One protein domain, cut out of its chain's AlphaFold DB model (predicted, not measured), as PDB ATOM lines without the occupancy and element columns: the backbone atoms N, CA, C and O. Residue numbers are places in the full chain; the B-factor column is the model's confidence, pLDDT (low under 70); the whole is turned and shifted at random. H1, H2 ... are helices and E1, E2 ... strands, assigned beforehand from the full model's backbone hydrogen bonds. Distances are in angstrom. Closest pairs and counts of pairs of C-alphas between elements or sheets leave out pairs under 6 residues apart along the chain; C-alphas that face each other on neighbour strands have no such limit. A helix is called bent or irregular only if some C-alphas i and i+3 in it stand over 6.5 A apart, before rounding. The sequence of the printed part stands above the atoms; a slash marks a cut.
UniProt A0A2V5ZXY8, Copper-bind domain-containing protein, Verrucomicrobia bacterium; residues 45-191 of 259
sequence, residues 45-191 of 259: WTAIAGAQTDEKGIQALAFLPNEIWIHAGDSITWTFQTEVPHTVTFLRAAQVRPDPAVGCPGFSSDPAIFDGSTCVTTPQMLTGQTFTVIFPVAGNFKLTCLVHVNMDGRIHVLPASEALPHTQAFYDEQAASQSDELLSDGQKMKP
ATOM      1  N   TRP A  45      -3.556 -25.253 -41.991       98.62
ATOM      2  CA  TRP A  45      -2.504 -25.251 -42.994       98.62
ATOM      3  C   TRP A  45      -1.875 -26.642 -43.096       98.62
ATOM      4  O   TRP A  45      -1.848 -27.403 -42.125       98.62
ATOM      5  N   THR A  46      -1.330 -26.971 -44.260       98.69
ATOM      6  CA  THR A  46      -0.629 -28.232 -44.511       98.69
ATOM      7  C   THR A  46       0.847 -27.997 -44.800       98.69
ATOM      8  O   THR A  46       1.223 -27.065 -45.508       98.69
ATOM      9  N   ALA A  47       1.684 -28.865 -44.238       98.69
ATOM     10  CA  ALA A  47       3.127 -28.888 -44.444       98.69
ATOM     11  C   ALA A  47       3.630 -30.340 -44.523       98.69
ATOM     12  O   ALA A  47       2.910 -31.293 -44.208       98.69
ATOM     13  N   ILE A  48       4.883 -30.522 -44.931       98.31
ATOM     14  CA  ILE A  48       5.521 -31.829 -45.116       98.31
ATOM     15  C   ILE A  48       6.756 -31.939 -44.213       98.31
ATOM     16  O   ILE A  48       7.518 -30.985 -44.042       98.31
ATOM     17  N   ALA A  49       6.950 -33.116 -43.616       98.31
ATOM     18  CA  ALA A  49       8.121 -33.469 -42.818       98.31
ATOM     19  C   ALA A  49       8.932 -34.562 -43.537       98.31
ATOM     20  O   ALA A  49       8.636 -35.754 -43.423       98.31
ATOM     21  N   GLY A  50       9.956 -34.124 -44.276       97.25
ATOM     22  CA  GLY A  50      10.812 -34.954 -45.121       97.25
ATOM     23  C   GLY A  50      10.129 -35.471 -46.395       97.25
ATOM     24  O   GLY A  50       8.928 -35.736 -46.407       97.25
ATOM     25  N   ALA A  51      10.911 -35.639 -47.462       96.25
ATOM     26  CA  ALA A  51      10.468 -36.169 -48.758       96.25
ATOM     27  C   ALA A  51      11.460 -37.225 -49.283       96.25
ATOM     28  O   ALA A  51      12.565 -37.354 -48.754       96.25
ATOM     29  N   GLN A  52      11.096 -38.000 -50.308       95.38
ATOM     30  CA  GLN A  52      11.959 -39.043 -50.883       95.38
ATOM     31  C   GLN A  52      11.656 -39.313 -52.359       95.38
ATOM     32  O   GLN A  52      10.557 -39.031 -52.826       95.38
ATOM     33  N   THR A  53      12.604 -39.917 -53.078       93.94
ATOM     34  CA  THR A  53      12.345 -40.456 -54.425       93.94
ATOM     35  C   THR A  53      11.575 -41.782 -54.372       93.94
ATOM     36  O   THR A  53      11.669 -42.518 -53.387       93.94
ATOM     37  N   ASP A  54      10.861 -42.131 -55.451       91.00
ATOM     38  CA  ASP A  54      10.027 -43.346 -55.553       91.00
ATOM     39  C   ASP A  54      10.762 -44.649 -55.192       91.00
ATOM     40  O   ASP A  54      10.198 -45.544 -54.561       91.00
ATOM     41  N   GLU A  55      12.042 -44.779 -55.567       89.94
ATOM     42  CA  GLU A  55      12.853 -45.968 -55.266       89.94
ATOM     43  C   GLU A  55      13.468 -45.951 -53.852       89.94
ATOM     44  O   GLU A  55      14.282 -46.824 -53.509       89.94
ATOM     45  N   LYS A  56      13.073 -44.949 -53.048       89.94
ATOM     46  CA  LYS A  56      13.438 -44.692 -51.644       89.94
ATOM     47  C   LYS A  56      14.949 -44.600 -51.425       89.94
ATOM     48  O   LYS A  56      15.457 -44.842 -50.332       89.94
ATOM     49  N   GLY A  57      15.683 -44.283 -52.493       87.44
ATOM     50  CA  GLY A  57      17.143 -44.244 -52.521       87.44
ATOM     51  C   GLY A  57      17.737 -42.885 -52.158       87.44
ATOM     52  O   GLY A  57      18.954 -42.774 -52.024       87.44
ATOM     53  N   ILE A  58      16.908 -41.849 -52.038       91.50
ATOM     54  CA  ILE A  58      17.285 -40.483 -51.665       91.50
ATOM     55  C   ILE A  58      16.181 -39.926 -50.766       91.50
ATOM     56  O   ILE A  58      15.004 -40.129 -51.066       91.50
ATOM     57  N   GLN A  59      16.554 -39.231 -49.691       93.12
ATOM     58  CA  GLN A  59      15.630 -38.562 -48.775       93.12
ATOM     59  C   GLN A  59      16.074 -37.121 -48.505       93.12
ATOM     60  O   GLN A  59      17.247 -36.867 -48.224       93.12
ATOM     61  N   ALA A  60      15.125 -36.193 -48.574       94.31
ATOM     62  CA  ALA A  60      15.287 -34.793 -48.210       94.31
ATOM     63  C   ALA A  60      14.963 -34.614 -46.719       94.31
ATOM     64  O   ALA A  60      13.852 -34.907 -46.276       94.31
ATOM     65  N   LEU A  61      15.926 -34.116 -45.943       96.00
ATOM     66  CA  LEU A  61      15.835 -33.916 -44.496       96.00
ATOM     67  C   LEU A  61      15.398 -32.480 -44.169       96.00
ATOM     68  O   LEU A  61      16.095 -31.746 -43.469       96.00
ATOM     69  N   ALA A  62      14.243 -32.080 -44.698       97.38
ATOM     70  CA  ALA A  62      13.698 -30.731 -44.575       97.38
ATOM     71  C   ALA A  62      12.238 -30.742 -44.098       97.38
ATOM     72  O   ALA A  62      11.492 -31.690 -44.349       97.38
ATOM     73  N   PHE A  63      11.824 -29.667 -43.425       98.62
ATOM     74  CA  PHE A  63      10.408 -29.299 -43.356       98.62
ATOM     75  C   PHE A  63      10.091 -28.437 -44.578       98.62
ATOM     76  O   PHE A  63      10.911 -27.584 -44.928       98.62
ATOM     77  N   LEU A  64       8.953 -28.697 -45.223       98.38
ATOM     78  CA  LEU A  64       8.566 -28.121 -46.512       98.38
ATOM     79  C   LEU A  64       7.119 -27.577 -46.433       98.38
ATOM     80  O   LEU A  64       6.226 -28.354 -46.085       98.38
ATOM     81  N   PRO A  65       6.858 -26.286 -46.723       98.56
ATOM     82  CA  PRO A  65       7.855 -25.235 -46.950       98.56
ATOM     83  C   PRO A  65       8.745 -25.043 -45.712       98.56
ATOM     84  O   PRO A  65       8.342 -25.355 -44.587       98.56
ATOM     85  N   ASN A  66       9.962 -24.531 -45.902       97.38
ATOM     86  CA  ASN A  66      10.870 -24.337 -44.769       97.38
ATOM     87  C   ASN A  66      10.468 -23.175 -43.838       97.38
ATOM     88  O   ASN A  66      10.798 -23.190 -42.650       97.38
ATOM     89  N   GLU A  67       9.730 -22.196 -44.361       98.56
ATOM     90  CA  GLU A  67       9.263 -21.005 -43.650       98.56
ATOM     91  C   GLU A  67       7.796 -20.725 -44.037       98.56
ATOM     92  O   GLU A  67       7.446 -20.768 -45.218       98.56
ATOM     93  N   ILE A  68       6.922 -20.500 -43.050       98.75
ATOM     94  CA  ILE A  68       5.473 -20.321 -43.251       98.75
ATOM     95  C   ILE A  68       4.910 -19.229 -42.330       98.75
ATOM     96  O   ILE A  68       5.233 -19.178 -41.142       98.75
ATOM     97  N   TRP A  69       4.037 -18.379 -42.872       98.75
ATOM     98  CA  TRP A  69       3.246 -17.384 -42.142       98.75
ATOM     99  C   TRP A  69       1.788 -17.835 -42.009       98.75
ATOM    100  O   TRP A  69       1.155 -18.134 -43.022       98.75
ATOM    101  N   ILE A  70       1.274 -17.818 -40.776       98.62
ATOM    102  CA  ILE A  70      -0.098 -18.191 -40.375       98.62
ATOM    103  C   ILE A  70      -0.657 -17.167 -39.367       98.62
ATOM    104  O   ILE A  70       0.093 -16.320 -38.872       98.62
ATOM    105  N   HIS A  71      -1.945 -17.228 -39.019       98.19
ATOM    106  CA  HIS A  71      -2.533 -16.370 -37.982       98.19
ATOM    107  C   HIS A  71      -2.513 -16.994 -36.581       98.19
ATOM    108  O   HIS A  71      -2.548 -18.209 -36.405       98.19
ATOM    109  N   ALA A  72      -2.511 -16.145 -35.553       97.94
ATOM    110  CA  ALA A  72      -2.705 -16.561 -34.169       97.94
ATOM    111  C   ALA A  72      -4.098 -17.186 -33.982       97.94
ATOM    112  O   ALA A  72      -5.124 -16.520 -34.140       97.94
ATOM    113  N   GLY A  73      -4.109 -18.469 -33.629       96.44
ATOM    114  CA  GLY A  73      -5.285 -19.332 -33.581       96.44
ATOM    115  C   GLY A  73      -5.263 -20.450 -34.625       96.44
ATOM    116  O   GLY A  73      -5.891 -21.478 -34.392       96.44
ATOM    117  N   ASP A  74      -4.528 -20.291 -35.726       98.38
ATOM    118  CA  ASP A  74      -4.438 -21.306 -36.777       98.38
ATOM    119  C   ASP A  74      -3.712 -22.575 -36.307       98.38
ATOM    120  O   ASP A  74      -3.011 -22.613 -35.288       98.38
ATOM    121  N   SER A  75      -3.863 -23.629 -37.103       98.50
ATOM    122  CA  SER A  75      -3.177 -24.904 -36.928       98.50
ATOM    123  C   SER A  75      -2.388 -25.291 -38.175       98.50
ATOM    124  O   SER A  75      -2.749 -24.917 -39.288       98.50
ATOM    125  N   ILE A  76      -1.315 -26.059 -37.992       98.81
ATOM    126  CA  ILE A  76      -0.554 -26.675 -39.084       98.81
ATOM    127  C   ILE A  76      -0.559 -28.185 -38.871       98.81
ATOM    128  O   ILE A  76      -0.199 -28.652 -37.788       98.81
ATOM    129  N   THR A  77      -0.927 -28.944 -39.903       98.81
ATOM    130  CA  THR A  77      -0.768 -30.400 -39.958       98.81
ATOM    131  C   THR A  77       0.431 -30.754 -40.835       98.81
ATOM    132  O   THR A  77       0.432 -30.502 -42.041       98.81
ATOM    133  N   TRP A  78       1.447 -31.384 -40.242       98.81
ATOM    134  CA  TRP A  78       2.557 -31.979 -40.983       98.81
ATOM    135  C   TRP A  78       2.202 -33.392 -41.428       98.81
ATOM    136  O   TRP A  78       1.802 -34.216 -40.606       98.81
ATOM    137  N   THR A  79       2.423 -33.687 -42.707       98.69
ATOM    138  CA  THR A  79       2.418 -35.051 -43.250       98.69
ATOM    139  C   THR A  79       3.855 -35.529 -43.428       98.69
ATOM    140  O   THR A  79       4.665 -34.857 -44.065       98.69
ATOM    141  N   PHE A  80       4.187 -36.699 -42.895       98.44
ATOM    142  CA  PHE A  80       5.513 -37.292 -43.058       98.44
ATOM    143  C   PHE A  80       5.564 -38.042 -44.398       98.44
ATOM    144  O   PHE A  80       4.729 -38.918 -44.635       98.44
ATOM    145  N   GLN A  81       6.511 -37.715 -45.287       97.12
ATOM    146  CA  GLN A  81       6.593 -38.295 -46.644       97.12
ATOM    147  C   GLN A  81       7.927 -39.010 -46.929       97.12
ATOM    148  O   GLN A  81       8.355 -39.132 -48.077       97.12
ATOM    149  N   THR A  82       8.589 -39.538 -45.894       94.44
ATOM    150  CA  THR A  82       9.800 -40.359 -46.052       94.44
ATOM    151  C   THR A  82       9.909 -41.519 -45.053       94.44
ATOM    152  O   THR A  82       9.304 -41.509 -43.980       94.44
ATOM    153  N   GLU A  83      10.616 -42.589 -45.439       92.75
ATOM    154  CA  GLU A  83      10.902 -43.762 -44.593       92.75
ATOM    155  C   GLU A  83      12.070 -43.554 -43.615       92.75
ATOM    156  O   GLU A  83      12.309 -44.404 -42.758       92.75
ATOM    157  N   VAL A  84      12.790 -42.434 -43.706       93.25
ATOM    158  CA  VAL A  84      13.698 -42.008 -42.634       93.25
ATOM    159  C   VAL A  84      12.851 -41.429 -41.483       93.25
ATOM    160  O   VAL A  84      11.894 -40.710 -41.761       93.25
ATOM    161  N   PRO A  85      13.128 -41.723 -40.195       96.50
ATOM    162  CA  PRO A  85      12.314 -41.198 -39.101       96.50
ATOM    163  C   PRO A  85      12.552 -39.702 -38.854       96.50
ATOM    164  O   PRO A  85      13.694 -39.253 -38.758       96.50
ATOM    165  N   HIS A  86      11.479 -38.938 -38.657       98.31
ATOM    166  CA  HIS A  86      11.538 -37.519 -38.284       98.31
ATOM    167  C   HIS A  86      10.705 -37.237 -37.028       98.31
ATOM    168  O   HIS A  86       9.858 -38.038 -36.641       98.31
ATOM    169  N   THR A  87      10.910 -36.078 -36.403       98.56
ATOM    170  CA  THR A  87       9.969 -35.523 -35.419       98.56
ATOM    171  C   THR A  87       9.511 -34.139 -35.864       98.56
ATOM    172  O   THR A  87      10.276 -33.412 -36.500       98.56
ATOM    173  N   VAL A  88       8.289 -33.756 -35.494       98.62
ATOM    174  CA  VAL A  88       7.903 -32.343 -35.377       98.62
ATOM    175  C   VAL A  88       8.158 -31.953 -33.928       98.62
ATOM    176  O   VAL A  88       7.586 -32.561 -33.023       98.62
ATOM    177  N   THR A  89       9.041 -30.982 -33.696       98.69
ATOM    178  CA  THR A  89       9.412 -30.549 -32.343       98.69
ATOM    179  C   THR A  89       9.546 -29.035 -32.251       98.69
ATOM    180  O   THR A  89      10.319 -28.416 -32.982       98.69
ATOM    181  N   PHE A  90       8.846 -28.458 -31.280       98.31
ATOM    182  CA  PHE A  90       8.929 -27.055 -30.901       98.31
ATOM    183  C   PHE A  90       9.527 -26.944 -29.499       98.31
ATOM    184  O   PHE A  90       8.931 -27.359 -28.501       98.31
ATOM    185  N   LEU A  91      10.738 -26.392 -29.423       96.69
ATOM    186  CA  LEU A  91      11.426 -26.134 -28.160       96.69
ATOM    187  C   LEU A  91      11.056 -24.736 -27.650       96.69
ATOM    188  O   LEU A  91      11.104 -23.764 -28.404       96.69
ATOM    189  N   ARG A  92      10.769 -24.610 -26.350       93.31
ATOM    190  CA  ARG A  92      10.728 -23.297 -25.682       93.31
ATOM    191  C   ARG A  92      12.106 -22.622 -25.735       93.31
ATOM    192  O   ARG A  92      13.135 -23.296 -25.840       93.31
ATOM    193  N   ALA A  93      12.133 -21.297 -25.612       88.19
ATOM    194  CA  ALA A  93      13.366 -20.511 -25.687       88.19
ATOM    195  C   ALA A  93      14.475 -21.042 -24.748       88.19
ATOM    196  O   ALA A  93      14.224 -21.374 -23.590       88.19
ATOM    197  N   ALA A  94      15.705 -21.116 -25.271       88.62
ATOM    198  CA  ALA A  94      16.910 -21.605 -24.588       88.62
ATOM    199  C   ALA A  94      16.851 -23.041 -24.005       88.62
ATOM    200  O   ALA A  94      17.738 -23.425 -23.240       88.62
ATOM    201  N   GLN A  95      15.863 -23.869 -24.367       92.81
ATOM    202  CA  GLN A  95      15.852 -25.276 -23.959       92.81
ATOM    203  C   GLN A  95      16.937 -26.094 -24.684       92.81
ATOM    204  O   GLN A  95      17.076 -26.042 -25.904       92.81
ATOM    205  N   VAL A  96      17.659 -26.919 -23.918       94.19
ATOM    206  CA  VAL A  96      18.565 -27.952 -24.444       94.19
ATOM    207  C   VAL A  96      17.777 -28.947 -25.305       94.19
ATOM    208  O   VAL A  96      16.752 -29.470 -24.863       94.19
ATOM    209  N   ARG A  97      18.273 -29.222 -26.519       95.00
ATOM    210  CA  ARG A  97      17.729 -30.225 -27.450       95.00
ATOM    211  C   ARG A  97      17.606 -31.591 -26.747       95.00
ATOM    212  O   ARG A  97      18.637 -32.122 -26.334       95.00
ATOM    213  N   PRO A  98      16.396 -32.162 -26.603       95.56
ATOM    214  CA  PRO A  98      16.230 -33.483 -26.007       95.56
ATOM    215  C   PRO A  98      16.720 -34.622 -26.905       95.56
ATOM    216  O   PRO A  98      16.942 -34.445 -28.104       95.56
ATOM    217  N   ASP A  99      16.827 -35.810 -26.316       95.94
ATOM    218  CA  ASP A  99      17.067 -37.056 -27.042       95.94
ATOM    219  C   ASP A  99      15.826 -37.451 -27.884       95.94
ATOM    220  O   ASP A  99      14.704 -37.390 -27.365       95.94
ATOM    221  N   PRO A 100      15.977 -37.864 -29.160       95.19
ATOM    222  CA  PRO A 100      14.856 -38.202 -30.046       95.19
ATOM    223  C   PRO A 100      14.055 -39.453 -29.641       95.19
ATOM    224  O   PRO A 100      13.005 -39.703 -30.233       95.19
ATOM    225  N   ALA A 101      14.515 -40.257 -28.679       95.31
ATOM    226  CA  ALA A 101      13.751 -41.363 -28.095       95.31
ATOM    227  C   ALA A 101      13.013 -40.974 -26.795       95.31
ATOM    228  O   ALA A 101      12.211 -41.764 -26.298       95.31
ATOM    229  N   VAL A 102      13.258 -39.773 -26.250       95.12
ATOM    230  CA  VAL A 102      12.676 -39.283 -24.980       95.12
ATOM    231  C   VAL A 102      11.785 -38.052 -25.175       95.12
ATOM    232  O   VAL A 102      10.803 -37.884 -24.455       95.12
ATOM    233  N   GLY A 103      12.108 -37.192 -26.143       93.94
ATOM    234  CA  GLY A 103      11.293 -36.030 -26.485       93.94
ATOM    235  C   GLY A 103      11.249 -34.936 -25.407       93.94
ATOM    236  O   GLY A 103      12.190 -34.743 -24.641       93.94
ATOM    237  N   CYS A 104      10.147 -34.189 -25.367       91.44
ATOM    238  CA  CYS A 104       9.870 -33.120 -24.411       91.44
ATOM    239  C   CYS A 104       9.403 -33.749 -23.083       91.44
ATOM    240  O   CYS A 104       8.206 -33.754 -22.804       91.44
ATOM    241  N   PRO A 105      10.336 -34.309 -22.287       88.25
ATOM    242  CA  PRO A 105      10.071 -35.313 -21.257       88.25
ATOM    243  C   PRO A 105       8.829 -36.192 -21.480       88.25
ATOM    244  O   PRO A 105       7.953 -36.277 -20.620       88.25
ATOM    245  N   GLY A 106       8.769 -36.834 -22.650       91.62
ATOM    246  CA  GLY A 106       7.584 -37.486 -23.199       91.62
ATOM    247  C   GLY A 106       7.249 -36.991 -24.611       91.62
ATOM    248  O   GLY A 106       7.994 -36.223 -25.228       91.62
ATOM    249  N   PHE A 107       6.098 -37.438 -25.113       96.75
ATOM    250  CA  PHE A 107       5.559 -37.080 -26.426       96.75
ATOM    251  C   PHE A 107       4.178 -36.428 -26.275       96.75
ATOM    252  O   PHE A 107       3.414 -36.775 -25.374       96.75
ATOM    253  N   SER A 108       3.870 -35.475 -27.150       97.69
ATOM    254  CA  SER A 108       2.612 -34.728 -27.169       97.69
ATOM    255  C   SER A 108       1.477 -35.526 -27.826       97.69
ATOM    256  O   SER A 108       1.714 -36.348 -28.711       97.69
ATOM    257  N   SER A 109       0.236 -35.258 -27.414       96.56
ATOM    258  CA  SER A 109      -0.974 -35.718 -28.108       96.56
ATOM    259  C   SER A 109      -1.157 -35.012 -29.453       96.56
ATOM    260  O   SER A 109      -0.652 -33.907 -29.632       96.56
ATOM    261  N   ASP A 110      -1.926 -35.618 -30.359       96.38
ATOM    262  CA  ASP A 110      -2.400 -34.989 -31.598       96.38
ATOM    263  C   ASP A 110      -3.895 -34.619 -31.451       96.38
ATOM    264  O   ASP A 110      -4.687 -35.503 -31.101       96.38
ATOM    265  N   PRO A 111      -4.312 -33.355 -31.665       97.50
ATOM    266  CA  PRO A 111      -3.466 -32.177 -31.855       97.50
ATOM    267  C   PRO A 111      -2.738 -31.758 -30.568       97.50
ATOM    268  O   PRO A 111      -3.201 -31.999 -29.446       97.50
ATOM    269  N   ALA A 112      -1.617 -31.061 -30.743       98.00
ATOM    270  CA  ALA A 112      -0.923 -30.332 -29.686       98.00
ATOM    271  C   ALA A 112      -1.201 -28.822 -29.768       98.00
ATOM    272  O   ALA A 112      -1.657 -28.303 -30.786       98.00
ATOM    273  N   ILE A 113      -0.882 -28.101 -28.695       97.69
ATOM    274  CA  ILE A 113      -0.963 -26.637 -28.618       97.69
ATOM    275  C   ILE A 113       0.439 -26.115 -28.298       97.69
ATOM    276  O   ILE A 113       1.062 -26.611 -27.359       97.69
ATOM    277  N   PHE A 114       0.930 -25.124 -29.047       97.81
ATOM    278  CA  PHE A 114       2.220 -24.484 -28.786       97.81
ATOM    279  C   PHE A 114       2.088 -22.957 -28.716       97.81
ATOM    280  O   PHE A 114       1.840 -22.279 -29.710       97.81
ATOM    281  N   ASP A 115       2.292 -22.420 -27.515       95.88
ATOM    282  CA  ASP A 115       2.279 -20.992 -27.170       95.88
ATOM    283  C   ASP A 115       3.696 -20.422 -26.926       95.88
ATOM    284  O   ASP A 115       3.851 -19.273 -26.518       95.88
ATOM    285  N   GLY A 116       4.739 -21.239 -27.121       95.12
ATOM    286  CA  GLY A 116       6.128 -20.915 -26.785       95.12
ATOM    287  C   GLY A 116       6.557 -21.246 -25.348       95.12
ATOM    288  O   GLY A 116       7.760 -21.223 -25.069       95.12
ATOM    289  N   SER A 117       5.630 -21.572 -24.435       93.56
ATOM    290  CA  SER A 117       5.929 -21.789 -23.011       93.56
ATOM    291  C   SER A 117       6.348 -23.231 -22.697       93.56
ATOM    292  O   SER A 117       7.318 -23.459 -21.962       93.56
ATOM    293  N   THR A 118       5.661 -24.208 -23.293       94.31
ATOM    294  CA  THR A 118       5.887 -25.646 -23.086       94.31
ATOM    295  C   THR A 118       6.411 -26.319 -24.351       94.31
ATOM    296  O   THR A 118       6.062 -25.953 -25.465       94.31
ATOM    297  N   CYS A 119       7.312 -27.286 -24.185       96.88
ATOM    298  CA  CYS A 119       7.932 -28.016 -25.290       96.88
ATOM    299  C   CYS A 119       6.927 -29.011 -25.893       96.88
ATOM    300  O   CYS A 119       6.387 -29.840 -25.160       96.88
ATOM    301  N   VAL A 120       6.721 -28.961 -27.212       98.31
ATOM    302  CA  VAL A 120       5.871 -29.902 -27.965       98.31
ATOM    303  C   VAL A 120       6.748 -30.799 -28.826       98.31
ATOM    304  O   VAL A 120       7.655 -30.309 -29.499       98.31
ATOM    305  N   THR A 121       6.483 -32.107 -28.844       98.50
ATOM    306  CA  THR A 121       7.148 -33.019 -29.782       98.50
ATOM    307  C   THR A 121       6.326 -34.255 -30.101       98.50
ATOM    308  O   THR A 121       5.665 -34.823 -29.233       98.50
ATOM    309  N   THR A 122       6.478 -34.742 -31.323       98.50
ATOM    310  CA  THR A 122       6.049 -36.082 -31.713       98.50
ATOM    311  C   THR A 122       7.019 -37.164 -31.219       98.50
ATOM    312  O   THR A 122       8.180 -36.852 -30.913       98.50
ATOM    313  N   PRO A 123       6.598 -38.444 -31.229       97.56
ATOM    314  CA  PRO A 123       7.499 -39.583 -31.408       97.56
ATOM    315  C   PRO A 123       8.271 -39.493 -32.737       97.56
ATOM    316  O   PRO A 123       8.038 -38.599 -33.553       97.56
ATOM    317  N   GLN A 124       9.161 -40.453 -32.991       97.69
ATOM    318  CA  GLN A 124       9.749 -40.630 -34.323       97.69
ATOM    319  C   GLN A 124       8.694 -41.189 -35.288       97.69
ATOM    320  O   GLN A 124       8.192 -42.297 -35.097       97.69
ATOM    321  N   MET A 125       8.350 -40.405 -36.308       97.94
ATOM    322  CA  MET A 125       7.283 -40.670 -37.275       97.94
ATOM    323  C   MET A 125       7.853 -40.914 -38.677       97.94
ATOM    324  O   MET A 125       8.980 -40.529 -38.988       97.94
ATOM    325  N   LEU A 126       7.065 -41.604 -39.502       96.62
ATOM    326  CA  LEU A 126       7.427 -42.172 -40.807       96.62
ATOM    327  C   LEU A 126       6.327 -41.884 -41.842       96.62
ATOM    328  O   LEU A 126       5.210 -41.536 -41.454       96.62
ATOM    329  N   THR A 127       6.636 -42.099 -43.129       96.94
ATOM    330  CA  THR A 127       5.713 -42.034 -44.289       96.94
ATOM    331  C   THR A 127       4.248 -42.322 -43.938       96.94
ATOM    332  O   THR A 127       3.922 -43.399 -43.437       96.94
ATOM    333  N   GLY A 128       3.358 -41.387 -44.274       95.94
ATOM    334  CA  GLY A 128       1.906 -41.543 -44.164       95.94
ATOM    335  C   GLY A 128       1.321 -41.247 -42.781       95.94
ATOM    336  O   GLY A 128       0.101 -41.240 -42.640       95.94
ATOM    337  N   GLN A 129       2.151 -40.975 -41.769       98.44
ATOM    338  CA  GLN A 129       1.681 -40.423 -40.499       98.44
ATOM    339  C   GLN A 129       1.493 -38.901 -40.595       98.44
ATOM    340  O   GLN A 129       2.123 -38.233 -41.422       98.44
ATOM    341  N   THR A 130       0.655 -38.349 -39.719       98.69
ATOM    342  CA  THR A 130       0.348 -36.913 -39.628       98.69
ATOM    343  C   THR A 130       0.398 -36.428 -38.183       98.69
ATOM    344  O   THR A 130       0.112 -37.209 -37.280       98.69
ATOM    345  N   PHE A 131       0.717 -35.152 -37.964       98.75
ATOM    346  CA  PHE A 131       0.635 -34.514 -36.644       98.75
ATOM    347  C   PHE A 131       0.256 -33.037 -36.761       98.75
ATOM    348  O   PHE A 131       0.759 -32.349 -37.652       98.75
ATOM    349  N   THR A 132      -0.586 -32.542 -35.854       98.81
ATOM    350  CA  THR A 132      -1.142 -31.184 -35.891       98.81
ATOM    351  C   THR A 132      -0.739 -30.366 -34.665       98.81
ATOM    352  O   THR A 132      -0.859 -30.824 -33.528       98.81
ATOM    353  N   VAL A 133      -0.307 -29.121 -34.881       98.69
ATOM    354  CA  VAL A 133      -0.047 -28.144 -33.806       98.69
ATOM    355  C   VAL A 133      -0.898 -26.897 -34.020       98.69
ATOM    356  O   VAL A 133      -0.938 -26.354 -35.121       98.69
ATOM    357  N   ILE A 134      -1.563 -26.451 -32.956       98.50
ATOM    358  CA  ILE A 134      -2.356 -25.218 -32.878       98.50
ATOM    359  C   ILE A 134      -1.489 -24.112 -32.261       98.50
ATOM    360  O   ILE A 134      -0.842 -24.337 -31.233       98.50
ATOM    361  N   PHE A 135      -1.509 -22.913 -32.848       98.12
ATOM    362  CA  PHE A 135      -0.666 -21.776 -32.462       98.12
ATOM    363  C   PHE A 135      -1.505 -20.598 -31.931       98.12
ATOM    364  O   PHE A 135      -1.752 -19.634 -32.655       98.12
ATOM    365  N   PRO A 136      -1.965 -20.628 -30.665       97.44
ATOM    366  CA  PRO A 136      -2.908 -19.638 -30.129       97.44
ATOM    367  C   PRO A 136      -2.321 -18.233 -29.901       97.44
ATOM    368  O   PRO A 136      -3.071 -17.314 -29.577       97.44
ATOM    369  N   VAL A 137      -1.001 -18.052 -30.017       96.38
ATOM    370  CA  VAL A 137      -0.296 -16.807 -29.673       96.38
ATOM    371  C   VAL A 137       0.624 -16.391 -30.818       96.38
ATOM    372  O   VAL A 137       1.376 -17.210 -31.342       96.38
ATOM    373  N   ALA A 138       0.582 -15.106 -31.182       98.00
ATOM    374  CA  ALA A 138       1.462 -14.528 -32.194       98.00
ATOM    375  C   ALA A 138       2.937 -14.562 -31.750       98.00
ATOM    376  O   ALA A 138       3.261 -14.264 -30.598       98.00
ATOM    377  N   GLY A 139       3.843 -14.904 -32.664       97.44
ATOM    378  CA  GLY A 139       5.252 -15.124 -32.359       97.44
ATOM    379  C   GLY A 139       6.039 -15.731 -33.519       97.44
ATOM    380  O   GLY A 139       5.486 -16.102 -34.549       97.44
ATOM    381  N   ASN A 140       7.356 -15.831 -33.340       97.81
ATOM    382  CA  ASN A 140       8.263 -16.452 -34.304       97.81
ATOM    383  C   ASN A 140       8.822 -17.729 -33.670       97.81
ATOM    384  O   ASN A 140       9.576 -17.656 -32.696       97.81
ATOM    385  N   PHE A 141       8.436 -18.890 -34.194       97.75
ATOM    386  CA  PHE A 141       8.710 -20.182 -33.576       97.75
ATOM    387  C   PHE A 141       9.615 -21.042 -34.454       97.75
ATOM    388  O   PHE A 141       9.377 -21.225 -35.649       97.75
ATOM    389  N   LYS A 142      10.663 -21.596 -33.839       97.56
ATOM    390  CA  LYS A 142      11.571 -22.529 -34.502       97.56
ATOM    391  C   LYS A 142      11.001 -23.944 -34.423       97.56
ATOM    392  O   LYS A 142      10.858 -24.491 -33.329       97.56
ATOM    393  N   LEU A 143      10.739 -24.527 -35.585       98.38
ATOM    394  CA  LEU A 143      10.517 -25.957 -35.752       98.38
ATOM    395  C   LEU A 143      11.881 -26.646 -35.906       98.38
ATOM    396  O   LEU A 143      12.760 -26.155 -36.610       98.38
ATOM    397  N   THR A 144      12.064 -27.786 -35.251       97.69
ATOM    398  CA  THR A 144      13.293 -28.587 -35.293       97.69
ATOM    399  C   THR A 144      12.922 -30.070 -35.363       97.69
ATOM    400  O   THR A 144      11.960 -30.498 -34.734       97.69
ATOM    401  N   CYS A 145      13.692 -30.881 -36.087       98.31
ATOM    402  CA  CYS A 145      13.634 -32.341 -35.977       98.31
ATOM    403  C   CYS A 145      14.669 -32.811 -34.944       98.31
ATOM    404  O   CYS A 145      15.813 -32.356 -34.972       98.31
ATOM    405  N   LEU A 146      14.316 -33.734 -34.041       97.69
ATOM    406  CA  LEU A 146      15.247 -34.273 -33.037       97.69
ATOM    407  C   LEU A 146      16.174 -35.366 -33.589       97.69
ATOM    408  O   LEU A 146      17.266 -35.545 -33.048       97.69
ATOM    409  N   VAL A 147      15.807 -36.028 -34.690       96.94
ATOM    410  CA  VAL A 147      16.655 -37.042 -35.347       96.94
ATOM    411  C   VAL A 147      17.801 -36.381 -36.125       96.94
ATOM    412  O   VAL A 147      18.959 -36.748 -35.953       96.94
ATOM    413  N   HIS A 148      17.506 -35.344 -36.914       95.62
ATOM    414  CA  HIS A 148      18.489 -34.670 -37.773       95.62
ATOM    415  C   HIS A 148      18.844 -33.290 -37.209       95.62
ATOM    416  O   HIS A 148      17.966 -32.464 -36.979       95.62
ATOM    417  N   VAL A 149      20.129 -33.031 -36.947       91.19
ATOM    418  CA  VAL A 149      20.571 -31.821 -36.216       91.19
ATOM    419  C   VAL A 149      20.393 -30.536 -37.028       91.19
ATOM    420  O   VAL A 149      20.111 -29.493 -36.448       91.19
ATOM    421  N   ASN A 150      20.506 -30.625 -38.354       91.38
ATOM    422  CA  ASN A 150      20.414 -29.497 -39.286       91.38
ATOM    423  C   ASN A 150      19.026 -29.338 -39.933       91.38
ATOM    424  O   ASN A 150      18.847 -28.454 -40.764       91.38
ATOM    425  N   MET A 151      18.056 -30.187 -39.577       97.31
ATOM    426  CA  MET A 151      16.688 -30.082 -40.078       97.31
ATOM    427  C   MET A 151      15.870 -29.180 -39.157       97.31
ATOM    428  O   MET A 151      15.371 -29.603 -38.110       97.31
ATOM    429  N   ASP A 152      15.734 -27.937 -39.593       96.81
ATOM    430  CA  ASP A 152      14.970 -26.886 -38.941       96.81
ATOM    431  C   ASP A 152      13.956 -26.277 -39.919       96.81
ATOM    432  O   ASP A 152      14.071 -26.444 -41.133       96.81
ATOM    433  N   GLY A 153      12.961 -25.582 -39.377       97.88
ATOM    434  CA  GLY A 153      11.969 -24.796 -40.106       97.88
ATOM    435  C   GLY A 153      11.451 -23.645 -39.240       97.88
ATOM    436  O   GLY A 153      11.819 -23.515 -38.065       97.88
ATOM    437  N   ARG A 154      10.618 -22.777 -39.813       98.44
ATOM    438  CA  ARG A 154      10.238 -21.496 -39.199       98.44
ATOM    439  C   ARG A 154       8.754 -21.205 -39.359       98.44
ATOM    440  O   ARG A 154       8.235 -21.201 -40.469       98.44
ATOM    441  N   ILE A 155       8.086 -20.946 -38.238       98.62
ATOM    442  CA  ILE A 155       6.662 -20.610 -38.195       98.62
ATOM    443  C   ILE A 155       6.520 -19.166 -37.717       98.62
ATOM    444  O   ILE A 155       6.944 -18.826 -36.608       98.62
ATOM    445  N   HIS A 156       5.913 -18.328 -38.546       98.62
ATOM    446  CA  HIS A 156       5.614 -16.933 -38.260       98.62
ATOM    447  C   HIS A 156       4.118 -16.793 -37.994       98.62
ATOM    448  O   HIS A 156       3.297 -16.845 -38.906       98.62
ATOM    449  N   VAL A 157       3.757 -16.641 -36.726       98.50
ATOM    450  CA  VAL A 157       2.365 -16.540 -36.291       98.50
ATOM    451  C   VAL A 157       2.040 -15.059 -36.127       98.50
ATOM    452  O   VAL A 157       2.479 -14.429 -35.164       98.50
ATOM    453  N   LEU A 158       1.320 -14.486 -37.089       98.38
ATOM    454  CA  LEU A 158       0.935 -13.075 -37.082       98.38
ATOM    455  C   LEU A 158      -0.345 -12.852 -36.259       98.38
ATOM    456  O   LEU A 158      -1.194 -13.744 -36.179       98.38
ATOM    457  N   PRO A 159      -0.555 -11.659 -35.674       97.06
ATOM    458  CA  PRO A 159      -1.863 -11.260 -35.164       97.06
ATOM    459  C   PRO A 159      -2.953 -11.423 -36.234       97.06
ATOM    460  O   PRO A 159      -2.759 -11.035 -37.383       97.06
ATOM    461  N   ALA A 160      -4.133 -11.926 -35.856       91.88
ATOM    462  CA  ALA A 160      -5.253 -12.181 -36.779       91.88
ATOM    463  C   ALA A 160      -5.831 -10.924 -37.481       91.88
ATOM    464  O   ALA A 160      -6.747 -11.023 -38.291       91.88
ATOM    465  N   SER A 161      -5.319  -9.733 -37.157       92.69
ATOM    466  CA  SER A 161      -5.622  -8.456 -37.814       92.69
ATOM    467  C   SER A 161      -4.661  -8.087 -38.953       92.69
ATOM    468  O   SER A 161      -4.929  -7.128 -39.675       92.69
ATOM    469  N   GLU A 162      -3.528  -8.778 -39.089       96.75
ATOM    470  CA  GLU A 162      -2.539  -8.532 -40.145       96.75
ATOM    471  C   GLU A 162      -2.855  -9.356 -41.402       96.75
ATOM    472  O   GLU A 162      -3.505 -10.397 -41.333       96.75
ATOM    473  N   ALA A 163      -2.404  -8.906 -42.573       96.69
ATOM    474  CA  ALA A 163      -2.552  -9.678 -43.806       96.69
ATOM    475  C   ALA A 163      -1.434 -10.726 -43.913       96.69
ATOM    476  O   ALA A 163      -0.259 -10.389 -43.776       96.69
ATOM    477  N   LEU A 164      -1.786 -11.981 -44.206       97.88
ATOM    478  CA  LEU A 164      -0.789 -13.000 -44.542       97.88
ATOM    479  C   LEU A 164      -0.185 -12.709 -45.927       97.88
ATOM    480  O   LEU A 164      -0.917 -12.300 -46.832       97.88
ATOM    481  N   PRO A 165       1.126 -12.940 -46.129       97.94
ATOM    482  CA  PRO A 165       1.782 -12.691 -47.413       97.94
ATOM    483  C   PRO A 165       1.385 -13.701 -48.502       97.94
ATOM    484  O   PRO A 165       1.527 -13.412 -49.691       97.94
ATOM    485  N   HIS A 166       0.908 -14.887 -48.110       98.19
ATOM    486  CA  HIS A 166       0.756 -16.056 -48.975       98.19
ATOM    487  C   HIS A 166      -0.482 -16.895 -48.615       98.19
ATOM    488  O   HIS A 166      -1.085 -16.730 -47.554       98.19
ATOM    489  N   THR A 167      -0.848 -17.817 -49.508       98.12
ATOM    490  CA  THR A 167      -1.955 -18.778 -49.360       98.12
ATOM    491  C   THR A 167      -1.421 -20.210 -49.263       98.12
ATOM    492  O   THR A 167      -0.261 -20.455 -49.590       98.12
ATOM    493  N   GLN A 168      -2.262 -21.177 -48.868       98.31
ATOM    494  CA  GLN A 168      -1.851 -22.589 -48.805       98.31
ATOM    495  C   GLN A 168      -1.292 -23.084 -50.148       98.31
ATOM    496  O   GLN A 168      -0.220 -23.672 -50.166       98.31
ATOM    497  N   ALA A 169      -1.932 -22.738 -51.271       98.62
ATOM    498  CA  ALA A 169      -1.474 -23.137 -52.605       98.62
ATOM    499  C   ALA A 169      -0.047 -22.649 -52.932       98.62
ATOM    500  O   ALA A 169       0.734 -23.395 -53.511       98.62
ATOM    501  N   PHE A 170       0.333 -21.438 -52.502       98.69
ATOM    502  CA  PHE A 170       1.714 -20.954 -52.644       98.69
ATOM    503  C   PHE A 170       2.700 -21.788 -51.811       98.69
ATOM    504  O   PHE A 170       3.810 -22.067 -52.259       98.69
ATOM    505  N   TYR A 171       2.307 -22.195 -50.602       98.75
ATOM    506  CA  TYR A 171       3.134 -23.053 -49.754       98.75
ATOM    507  C   TYR A 171       3.221 -24.492 -50.279       98.75
ATOM    508  O   TYR A 171       4.284 -25.094 -50.162       98.75
ATOM    509  N   ASP A 172       2.164 -25.013 -50.909       98.69
ATOM    510  CA  ASP A 172       2.165 -26.316 -51.586       98.69
ATOM    511  C   ASP A 172       3.110 -26.303 -52.805       98.69
ATOM    512  O   ASP A 172       3.962 -27.182 -52.944       98.69
ATOM    513  N   GLU A 173       3.020 -25.267 -53.650       98.69
ATOM    514  CA  GLU A 173       3.927 -25.040 -54.786       98.69
ATOM    515  C   GLU A 173       5.387 -24.879 -54.324       98.69
ATOM    516  O   GLU A 173       6.300 -25.477 -54.900       98.69
ATOM    517  N   GLN A 174       5.618 -24.124 -53.241       98.62
ATOM    518  CA  GLN A 174       6.950 -23.956 -52.659       98.62
ATOM    519  C   GLN A 174       7.493 -25.273 -52.080       98.62
ATOM    520  O   GLN A 174       8.664 -25.591 -52.296       98.62
ATOM    521  N   ALA A 175       6.664 -26.050 -51.376       98.50
ATOM    522  CA  ALA A 175       7.051 -27.338 -50.806       98.50
ATOM    523  C   ALA A 175       7.426 -28.354 -51.895       98.50
ATOM    524  O   ALA A 175       8.435 -29.047 -51.756       98.50
ATOM    525  N   ALA A 176       6.664 -28.400 -52.993       98.31
ATOM    526  CA  ALA A 176       6.983 -29.222 -54.157       98.31
ATOM    527  C   ALA A 176       8.317 -28.799 -54.793       98.31
ATOM    528  O   ALA A 176       9.210 -29.628 -54.960       98.31
ATOM    529  N   SER A 177       8.506 -27.500 -55.056       98.19
ATOM    530  CA  SER A 177       9.746 -26.995 -55.659       98.19
ATOM    531  C   SER A 177      10.985 -27.250 -54.787       98.19
ATOM    532  O   SER A 177      12.028 -27.634 -55.314       98.19
ATOM    533  N   GLN A 178      10.883 -27.059 -53.467       97.69
ATOM    534  CA  GLN A 178      11.971 -27.342 -52.520       97.69
ATOM    535  C   GLN A 178      12.241 -28.854 -52.385       97.69
ATOM    536  O   GLN A 178      13.395 -29.259 -52.243       97.69
ATOM    537  N   SER A 179      11.206 -29.700 -52.467       96.88
ATOM    538  CA  SER A 179      11.364 -31.160 -52.534       96.88
ATOM    539  C   SER A 179      12.155 -31.571 -53.778       96.88
ATOM    540  O   SER A 179      13.161 -32.273 -53.665       96.88
ATOM    541  N   ASP A 180      11.742 -31.104 -54.957       96.62
ATOM    542  CA  ASP A 180      12.365 -31.472 -56.230       96.62
ATOM    543  C   ASP A 180      13.826 -31.010 -56.319       96.62
ATOM    544  O   ASP A 180      14.679 -31.764 -56.794       96.62
ATOM    545  N   GLU A 181      14.151 -29.819 -55.803       95.62
ATOM    546  CA  GLU A 181      15.529 -29.324 -55.706       95.62
ATOM    547  C   GLU A 181      16.401 -30.242 -54.830       95.62
ATOM    548  O   GLU A 181      17.426 -30.755 -55.297       95.62
ATOM    549  N   LEU A 182      15.963 -30.529 -53.599       94.38
ATOM    550  CA  LEU A 182      16.695 -31.377 -52.649       94.38
ATOM    551  C   LEU A 182      16.872 -32.814 -53.168       94.38
ATOM    552  O   LEU A 182      17.961 -33.390 -53.072       94.38
ATOM    553  N   LEU A 183      15.832 -33.407 -53.760       94.44
ATOM    554  CA  LEU A 183      15.916 -34.754 -54.327       94.44
ATOM    555  C   LEU A 183      16.801 -34.786 -55.587       94.44
ATOM    556  O   LEU A 183      17.578 -35.730 -55.754       94.44
ATOM    557  N   SER A 184      16.761 -33.746 -56.429       93.00
ATOM    558  CA  SER A 184      17.642 -33.581 -57.597       93.00
ATOM    559  C   SER A 184      19.117 -33.465 -57.193       93.00
ATOM    560  O   SER A 184      19.976 -34.139 -57.769       93.00
ATOM    561  N   ASP A 185      19.434 -32.686 -56.159       89.75
ATOM    562  CA  ASP A 185      20.794 -32.598 -55.615       89.75
ATOM    563  C   ASP A 185      21.249 -33.920 -54.981       89.75
ATOM    564  O   ASP A 185      22.383 -34.359 -55.201       89.75
ATOM    565  N   GLY A 186      20.348 -34.640 -54.308       87.44
ATOM    566  CA  GLY A 186      20.588 -36.020 -53.881       87.44
ATOM    567  C   GLY A 186      20.963 -36.957 -55.034       87.44
ATOM    568  O   GLY A 186      21.885 -37.765 -54.892       87.44
ATOM    569  N   GLN A 187      20.314 -36.829 -56.198       87.94
ATOM    570  CA  GLN A 187      20.641 -37.619 -57.393       87.94
ATOM    571  C   GLN A 187      22.036 -37.276 -57.931       87.94
ATOM    572  O   GLN A 187      22.794 -38.192 -58.259       87.94
ATOM    573  N   LYS A 188      22.409 -35.989 -57.950       85.44
ATOM    574  CA  LYS A 188      23.742 -35.509 -58.365       85.44
ATOM    575  C   LYS A 188      24.854 -35.993 -57.423       85.44
ATOM    576  O   LYS A 188      25.950 -36.302 -57.884       85.44
ATOM    577  N   MET A 189      24.576 -36.108 -56.121       78.94
ATOM    578  CA  MET A 189      25.540 -36.568 -55.107       78.94
ATOM    579  C   MET A 189      25.666 -38.098 -54.999       78.94
ATOM    580  O   MET A 189      26.712 -38.596 -54.579       78.94
ATOM    581  N   LYS A 190      24.642 -38.861 -55.403       70.00
ATOM    582  CA  LYS A 190      24.590 -40.338 -55.328       70.00
ATOM    583  C   LYS A 190      25.832 -41.068 -55.890       70.00
ATOM    584  O   LYS A 190      26.248 -42.041 -55.260       70.00
ATOM    585  N   PRO A 191      26.469 -40.638 -57.005       61.19
ATOM    586  CA  PRO A 191      27.684 -41.275 -57.528       61.19
ATOM    587  C   PRO A 191      28.954 -41.007 -56.704       61.19
ATOM    588  O   PRO A 191      29.930 -41.736 -56.849       61.19
TER     589      PRO A 191
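AT A GLANCE: This is residues 45 to 191 of the 259 residues of the protein "Copper-bind domain-containing protein" of Verrucomicrobia bacterium (UniProt A0A2V5ZXY8). Look for two small sheets, E2 E1 E4 E5 and E3 E7 E6, partly face to face round a common core, with E2 running on into E3 and one long helix, H1, laid along the outside over E2 and E1. On the side away from H1, where E5 and E6 stand apart, the long unnamed stretch of residues 81 to 129 covers the gap between the sheets. The printed part has 147 residues, with seven named strands and then one named helix, E1 E2 E3 E4 E5 E6 E7 H1; the class is mixed, helices and strands, with 67 residues in named elements, under half. Both sheets are mixed, in the orders E2 E1 E4 E5 and E3 E7 E6. The whole is compact, with a radius of gyration of the C-alphas of 15.0 A and spans of 48 by 36 by 25 A.

HOW THE PARTS SIT: Begin at E1, residues 45 to 52, which bends by 55 degrees at residue 49. It forms a hairpin with antiparallel E2, residues 59 to 64, where N 48 and O 64 are 2.8 A apart, within hydrogen-bond range. On its other side find parallel E4, residues 75 to 80, with N 47 and O 77 at 3.0 A. E4 and E5, residues 130 to 134, are an antiparallel hairpin, with N 78 and O 131 at 2.8 A; residues 112 to 113 pair parallel with residues 133 to 134 of E5. This sheet is strongly twisted. E2 runs on at 32 degrees into E3, residues 67 to 71. E3 is parallel to E7, residues 152 to 158, with N 70 and O 156 at 2.9 A. E7 and E6, residues 139 to 144, are an antiparallel hairpin, with N 141 and O 155 at 2.8 A. The closest C-alphas of E2 and E7, those of Phe 63 and Gly 153, are 5.8 A apart, while E4 and E7 are apart. H1, residues 168 to 191, is on one face of the four-stranded sheet, two layers of helix and sheet, at a height over the sheet of 8.2 A; it runs along the strands, at 10 degrees to E1 on the local plane. The closest C-alphas of E2 and H1, those of Leu 64 and Ala 175, are 4.6 A apart. In H1, 19 of 20 O i to N i+4 pairs are within hydrogen-bond range.

IN THESE COORDINATES: Find C-alpha 45 at (-2.504, -25.251, -42.994); from there E1 runs 21.5 A. E7 begins at C-alpha 152, (14.970, -26.886, -38.941), and measures 19.8 A. H1 measures 36.0 A, ending at C-alpha 191, (27.684, -41.275, -57.528); it is irregular, with C-alphas 188 and 191 7.0 A apart.

THE WHOLE: The two farthest C-alphas, Ser 161 and Pro 191, are 50.7 A apart. The printed part has no cut, and its long link is E4 to E5, 49 residues. Mean pLDDT of the printed part is 95.7; residue 191 is under 70.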